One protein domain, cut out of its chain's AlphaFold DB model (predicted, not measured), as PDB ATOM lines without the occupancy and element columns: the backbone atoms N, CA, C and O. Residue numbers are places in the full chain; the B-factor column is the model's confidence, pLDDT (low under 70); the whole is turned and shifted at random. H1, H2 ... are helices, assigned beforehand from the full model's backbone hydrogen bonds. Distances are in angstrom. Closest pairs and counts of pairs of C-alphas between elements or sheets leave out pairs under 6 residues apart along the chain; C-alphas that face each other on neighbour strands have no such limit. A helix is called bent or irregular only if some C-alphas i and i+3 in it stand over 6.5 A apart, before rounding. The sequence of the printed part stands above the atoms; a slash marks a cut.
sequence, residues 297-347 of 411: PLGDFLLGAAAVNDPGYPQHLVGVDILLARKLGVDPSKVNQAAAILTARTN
ATOM      1  N   PRO A 297     200.520 252.897 162.632       95.44
ATOM      2  CA  PRO A 297     201.750 253.686 162.651       95.44
ATOM      3  C   PRO A 297     202.780 253.143 163.653       95.44
ATOM      4  O   PRO A 297     202.425 252.729 164.758       95.44
ATOM      5  N   LEU A 298     204.070 253.193 163.299       96.19
ATOM      6  CA  LEU A 298     205.157 252.634 164.119       96.19
ATOM      7  C   LEU A 298     205.171 253.194 165.554       96.19
ATOM      8  O   LEU A 298     205.374 252.445 166.505       96.19
ATOM      9  N   GLY A 299     204.875 254.488 165.723       96.62
ATOM     10  CA  GLY A 299     204.799 255.123 167.042       96.62
ATOM     11  C   GLY A 299     203.765 254.488 167.982       96.62
ATOM     12  O   GLY A 299     204.018 254.389 169.178       96.62
ATOM     13  N   ASP A 300     202.636 253.996 167.461       95.75
ATOM     14  CA  ASP A 300     201.606 253.345 168.286       95.75
ATOM     15  C   ASP A 300     202.040 251.952 168.751       95.75
ATOM     16  O   ASP A 300     201.771 251.556 169.887       95.75
ATOM     17  N   PHE A 301     202.755 251.215 167.896       95.25
ATOM     18  CA  PHE A 301     203.350 249.935 168.276       95.25
ATOM     19  C   PHE A 301     204.409 250.107 169.367       95.25
ATOM     20  O   PHE A 301     204.426 249.328 170.319       95.25
ATOM     21  N   LEU A 302     205.246 251.142 169.256       97.62
ATOM     22  CA  LEU A 302     206.307 251.436 170.220       97.62
ATOM     23  C   LEU A 302     205.777 251.690 171.632       97.62
ATOM     24  O   LEU A 302     206.321 251.145 172.589       97.62
ATOM     25  N   LEU A 303     204.701 252.471 171.768       97.38
ATOM     26  CA  LEU A 303     204.089 252.753 173.070       97.38
ATOM     27  C   LEU A 303     203.592 251.480 173.756       97.38
ATOM     28  O   LEU A 303     203.878 251.254 174.932       97.38
ATOM     29  N   GLY A 304     202.878 250.634 173.008       96.38
ATOM     30  CA  GLY A 304     202.405 249.351 173.515       96.38
ATOM     31  C   GLY A 304     203.567 248.445 173.917       96.38
ATOM     32  O   GLY A 304     203.605 247.968 175.049       96.38
ATOM     33  N   ALA A 305     204.541 248.257 173.023       97.19
ATOM     34  CA  ALA A 305     205.679 247.368 173.248       97.19
ATOM     35  C   ALA A 305     206.544 247.806 174.443       97.19
ATOM     36  O   ALA A 305     206.902 246.972 175.275       97.19
ATOM     37  N   ALA A 306     206.818 249.109 174.588       98.00
ATOM     38  CA  ALA A 306     207.567 249.650 175.723       98.00
ATOM     39  C   ALA A 306     206.872 249.382 177.066       98.00
ATOM     40  O   ALA A 306     207.536 249.126 178.073       98.00
ATOM     41  N   ALA A 307     205.538 249.411 177.087       97.69
ATOM     42  CA  ALA A 307     204.752 249.198 178.296       97.69
ATOM     43  C   ALA A 307     204.621 247.717 178.686       97.69
ATOM     44  O   ALA A 307     204.639 247.415 179.878       97.69
ATOM     45  N   VAL A 308     204.494 246.802 177.716       97.38
ATOM     46  CA  VAL A 308     204.099 245.405 177.993       97.38
ATOM     47  C   VAL A 308     205.227 244.385 177.905       97.38
ATOM     48  O   VAL A 308     205.114 243.339 178.531       97.38
ATOM     49  N   ASN A 309     206.309 244.657 177.167       97.25
ATOM     50  CA  ASN A 309     207.381 243.672 177.014       97.25
ATOM     51  C   ASN A 309     208.117 243.429 178.336       97.25
ATOM     52  O   ASN A 309     208.345 244.369 179.107       97.25
ATOM     53  N   ASP A 310     208.522 242.187 178.579       96.88
ATOM     54  CA  ASP A 310     209.303 241.821 179.759       96.88
ATOM     55  C   ASP A 310     210.707 242.454 179.737       96.88
ATOM     56  O   ASP A 310     211.273 242.656 178.655       96.88
ATOM     57  N   PRO A 311     211.290 242.771 180.909       95.62
ATOM     58  CA  PRO A 311     212.672 243.234 181.003       95.62
ATOM     59  C   PRO A 311     213.687 242.300 180.329       95.62
ATOM     60  O   PRO A 311     213.512 241.082 180.287       95.62
ATOM     61  N   GLY A 312     214.790 242.874 179.840       95.19
ATOM     62  CA  GLY A 312     215.844 242.153 179.119       95.19
ATOM     63  C   GLY A 312     215.647 242.170 177.604       95.19
ATOM     64  O   GLY A 312     215.340 243.222 177.038       95.19
ATOM     65  N   TYR A 313     215.827 241.017 176.947       95.31
ATOM     66  CA  TYR A 313     215.899 240.933 175.480       95.31
ATOM     67  C   TYR A 313     214.670 241.534 174.776       95.31
ATOM     68  O   TYR A 313     214.846 242.353 173.871       95.31
ATOM     69  N   PRO A 314     213.419 241.254 175.207       96.75
ATOM     70  CA  PRO A 314     212.246 241.842 174.562       96.75
ATOM     71  C   PRO A 314     212.196 243.373 174.646       96.75
ATOM     72  O   PRO A 314     211.730 244.016 173.707       96.75
ATOM     73  N   GLN A 315     212.670 243.979 175.741       96.81
ATOM     74  CA  GLN A 315     212.782 245.437 175.868       96.81
ATOM     75  C   GLN A 315     213.939 246.011 175.050       96.81
ATOM     76  O   GLN A 315     213.801 247.103 174.498       96.81
ATOM     77  N   HIS A 316     215.057 245.290 174.942       97.38
ATOM     78  CA  HIS A 316     216.173 245.697 174.090       97.38
ATOM     79  C   HIS A 316     215.707 245.923 172.647       97.38
ATOM     80  O   HIS A 316     215.990 246.977 172.081       97.38
ATOM     81  N   LEU A 317     214.897 245.008 172.100       97.75
ATOM     82  CA  LEU A 317     214.314 245.157 170.762       97.75
ATOM     83  C   LEU A 317     213.444 246.416 170.626       97.75
ATOM     84  O   LEU A 317     213.509 247.092 169.601       97.75
ATOM     85  N   VAL A 318     212.693 246.793 171.668       98.19
ATOM     86  CA  VAL A 318     211.948 248.067 171.670       98.19
ATOM     87  C   VAL A 318     212.906 249.257 171.631       98.19
ATOM     88  O   VAL A 318     212.651 250.227 170.922       98.19
ATOM     89  N   GLY A 319     214.031 249.190 172.348       98.31
ATOM     90  CA  GLY A 319     215.079 250.211 172.273       98.31
ATOM     91  C   GLY A 319     215.648 250.363 170.857       98.31
ATOM     92  O   GLY A 319     215.783 251.482 170.356       98.31
ATOM     93  N   VAL A 320     215.911 249.245 170.173       98.62
ATOM     94  CA  VAL A 320     216.342 249.239 168.765       98.62
ATOM     95  C   VAL A 320     215.273 249.857 167.858       98.62
ATOM     96  O   VAL A 320     215.595 250.685 167.006       98.62
ATOM     97  N   ASP A 321     213.999 249.526 168.067       98.44
ATOM     98  CA  ASP A 321     212.895 250.109 167.303       98.44
ATOM     99  C   ASP A 321     212.743 251.617 167.516       98.44
ATOM    100  O   ASP A 321     212.440 252.342 166.571       98.44
ATOM    101  N   ILE A 322     212.957 252.115 168.736       98.69
ATOM    102  CA  ILE A 322     212.943 253.555 169.022       98.69
ATOM    103  C   ILE A 322     214.075 254.245 168.256       98.69
ATOM    104  O   ILE A 322     213.848 255.288 167.639       98.69
ATOM    105  N   LEU A 323     215.280 253.663 168.246       98.75
ATOM    106  CA  LEU A 323     216.400 254.183 167.460       98.75
ATOM    107  C   LEU A 323     216.073 254.211 165.958       98.75
ATOM    108  O   LEU A 323     216.310 255.224 165.294       98.75
ATOM    109  N   LEU A 324     215.492 253.129 165.433       98.69
ATOM    110  CA  LEU A 324     215.040 253.035 164.045       98.69
ATOM    111  C   LEU A 324     213.982 254.103 163.725       98.69
ATOM    112  O   LEU A 324     214.117 254.839 162.749       98.69
ATOM    113  N   ALA A 325     212.961 254.242 164.572       98.56
ATOM    114  CA  ALA A 325     211.877 255.205 164.403       98.56
ATOM    115  C   ALA A 325     212.375 256.658 164.397       98.56
ATOM    116  O   ALA A 325     211.887 257.466 163.606       98.56
ATOM    117  N   ARG A 326     213.388 256.989 165.209       98.44
ATOM    118  CA  ARG A 326     214.046 258.305 165.163       98.44
ATOM    119  C   ARG A 326     214.725 258.569 163.831       98.44
ATOM    120  O   ARG A 326     214.549 259.645 163.268       98.44
ATOM    121  N   LYS A 327     215.469 257.589 163.311       98.19
ATOM    122  CA  LYS A 327     216.142 257.699 162.007       98.19
ATOM    123  C   LYS A 327     215.149 257.816 160.847       98.19
ATOM    124  O   LYS A 327     215.470 258.440 159.844       98.19
ATOM    125  N   LEU A 328     213.945 257.270 161.005       98.19
ATOM    126  CA  LEU A 328     212.834 257.401 160.058       98.19
ATOM    127  C   LEU A 328     212.052 258.719 160.181       98.19
ATOM    128  O   LEU A 328     211.175 258.974 159.360       98.19
ATOM    129  N   GLY A 329     212.318 259.543 161.199       97.56
ATOM    130  CA  GLY A 329     211.547 260.765 161.445       97.56
ATOM    131  C   GLY A 329     210.102 260.505 161.886       97.56
ATOM    132  O   GLY A 329     209.221 261.320 161.616       97.56
ATOM    133  N   VAL A 330     209.835 259.372 162.548       96.94
ATOM    134  CA  VAL A 330     208.526 259.100 163.167       96.94
ATOM    135  C   VAL A 330     208.223 260.168 164.220       96.94
ATOM    136  O   VAL A 330     209.140 260.664 164.874       96.94
ATOM    137  N   ASP A 331     206.936 260.489 164.394       95.25
ATOM    138  CA  ASP A 331     206.437 261.480 165.356       95.25
ATOM    139  C   ASP A 331     207.209 261.441 166.693       95.25
ATOM    140  O   ASP A 331     207.107 260.457 167.443       95.25
ATOM    141  N   PRO A 332     207.964 262.510 167.013       96.38
ATOM    142  CA  PRO A 332     208.833 262.529 168.176       96.38
ATOM    143  C   PRO A 332     208.057 262.418 169.489       96.38
ATOM    144  O   PRO A 332     208.621 261.942 170.470       96.38
ATOM    145  N   SER A 333     206.776 262.802 169.540       97.94
ATOM    146  CA  SER A 333     205.986 262.740 170.775       97.94
ATOM    147  C   SER A 333     205.805 261.296 171.262       97.94
ATOM    148  O   SER A 333     206.146 260.979 172.404       97.94
ATOM    149  N   LYS A 334     205.369 260.392 170.375       97.44
ATOM    150  CA  LYS A 334     205.178 258.965 170.683       97.44
ATOM    151  C   LYS A 334     206.505 258.254 170.916       97.44
ATOM    152  O   LYS A 334     206.620 257.448 171.836       97.44
ATOM    153  N   VAL A 335     207.516 258.572 170.108       98.25
ATOM    154  CA  VAL A 335     208.852 257.972 170.226       98.25
ATOM    155  C   VAL A 335     209.506 258.352 171.559       98.25
ATOM    156  O   VAL A 335     210.019 257.479 172.258       98.25
ATOM    157  N   ASN A 336     209.439 259.625 171.961       98.50
ATOM    158  CA  ASN A 336     209.979 260.082 173.244       98.50
ATOM    159  C   ASN A 336     209.193 259.513 174.428       98.50
ATOM    160  O   ASN A 336     209.793 259.113 175.420       98.50
ATOM    161  N   GLN A 337     207.867 259.406 174.317       98.50
ATOM    162  CA  GLN A 337     207.058 258.765 175.353       98.50
ATOM    163  C   GLN A 337     207.412 257.275 175.515       98.50
ATOM    164  O   GLN A 337     207.558 256.811 176.643       98.50
ATOM    165  N   ALA A 338     207.620 256.532 174.422       98.56
ATOM    166  CA  ALA A 338     208.075 255.141 174.487       98.56
ATOM    167  C   ALA A 338     209.466 255.017 175.142       98.56
ATOM    168  O   ALA A 338     209.671 254.153 175.997       98.56
ATOM    169  N   ALA A 339     210.401 255.912 174.804       98.69
ATOM    170  CA  ALA A 339     211.735 255.947 175.408       98.69
ATOM    171  C   ALA A 339     211.699 256.267 176.913       98.69
ATOM    172  O   ALA A 339     212.420 255.645 177.702       98.69
ATOM    173  N   ALA A 340     210.824 257.188 177.324       98.56
ATOM    174  CA  ALA A 340     210.593 257.508 178.727       98.56
ATOM    175  C   ALA A 340     210.021 256.306 179.496       98.56
ATOM    176  O   ALA A 340     210.489 256.017 180.596       98.56
ATOM    177  N   ILE A 341     209.070 255.565 178.909       98.50
ATOM    178  CA  ILE A 341     208.525 254.333 179.504       98.50
ATOM    179  C   ILE A 341     209.629 253.282 179.682       98.50
ATOM    180  O   ILE A 341     209.757 252.734 180.774       98.50
ATOM    181  N   LEU A 342     210.449 253.022 178.654       97.50
ATOM    182  CA  LEU A 342     211.558 252.064 178.770       97.50
ATOM    183  C   LEU A 342     212.534 252.452 179.883       97.50
ATOM    184  O   LEU A 342     212.879 251.620 180.718       97.50
ATOM    185  N   THR A 343     212.936 253.723 179.925       98.12
ATOM    186  CA  THR A 343     213.871 254.217 180.946       98.12
ATOM    187  C   THR A 343     213.266 254.154 182.342       98.12
ATOM    188  O   THR A 343     213.962 253.814 183.286       98.12
ATOM    189  N   ALA A 344     211.972 254.434 182.505       97.94
ATOM    190  CA  ALA A 344     211.313 254.321 183.805       97.94
ATOM    191  C   ALA A 344     211.245 252.867 184.309       97.94
ATOM    192  O   ALA A 344     211.271 252.641 185.517       97.94
ATOM    193  N   ARG A 345     211.156 251.888 183.400       97.00
ATOM    194  CA  ARG A 345     211.092 250.458 183.744       97.00
ATOM    195  C   ARG A 345     212.466 249.843 184.020       97.00
ATOM    196  O   ARG A 345     212.543 248.941 184.847       97.00
ATOM    197  N   THR A 346     213.511 250.338 183.358       95.81
ATOM    198  CA  THR A 346     214.885 249.817 183.452       95.81
ATOM    199  C   THR A 346     215.864 250.994 183.421       95.81
ATOM    200  O   THR A 346     216.509 251.282 182.411       95.81
ATOM    201  N   ASN A 347     215.894 251.751 184.521       95.94
ATOM    202  CA  ASN A 347     216.573 253.048 184.603       95.94
ATOM    203  C   ASN A 347     218.099 252.957 184.681       95.94
ATOM    204  O   ASN A 347     218.770 253.971 184.525       95.94
TER     205      ASN A 347
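This is residues 297 to 347 of the 411 residues of an uncharacterized protein of Mesorhizobium sp. J8 (UniProt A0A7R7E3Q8). Three helices stand side by side in a small up-and-down bundle, each folding back against the one before it, and their centres make a triangle. H1 and H3 run the same way, H2 runs the opposite way, and short loops join them at the two ends. The printed part has 51 residues with three named helices, in the order H1, H2, H3, and no named strand; its class is all helix. It is compact, with a radius of gyration of the C-alphas of 9.6 A, and elongated in outline, its C-alphas spanning 26 by 17 by 16 A.

H1, residues 298 to 308, and H2, residues 313 to 327, form a helical hairpin over a tight link of 4 residues. They touch, and their closest C-alphas, those of Ala 306 and Val 318, are 6.2 A apart. Their lines stand at a shallow tilt of 24 degrees, and they run opposite ways. H2 and H3, residues 332 to 345, form a second helical hairpin, again over a tight link of 4 residues. They touch with the C-alphas of Ile 322 and Val 335 closest, 6.1 A apart, and run opposite ways at a shallow tilt of 24 degrees. H1 and H3 touch with 18 pairs of C-alphas within 8 A, where each of the other two pairs of helices has 9. The closest C-alphas of H1 and H3 are those of Leu 303 and Ala 338, 4.9 A apart. These two helices run the same way at a shallow tilt of 14 degrees, and their centres are 9.0 A apart. In H1 and H3 every O i to N i+4 pair is within hydrogen-bond range; in H2, 10 of 11 are.

H1 begins at C-alpha 298, at (205.157, 252.634, 164.119), and measures 15.7 A from first to last C-alpha. H2, the longest helix with 15 residues, begins at C-alpha 313, at (215.899, 240.933, 175.480), and measures 21.5 A. H3 measures 19.8 A and ends at C-alpha 345, at (211.092, 250.458, 183.744). None of the three helices is bent or irregular.

The two C-alphas farthest apart are those of Pro 297 and Asn 347, the first and last printed residues, at 26.5 A. The printed part has no cut, and both links, H1 to H2 and H2 to H3, are tight. The mean pLDDT of the printed part is 97.4, and no printed residue is under 70.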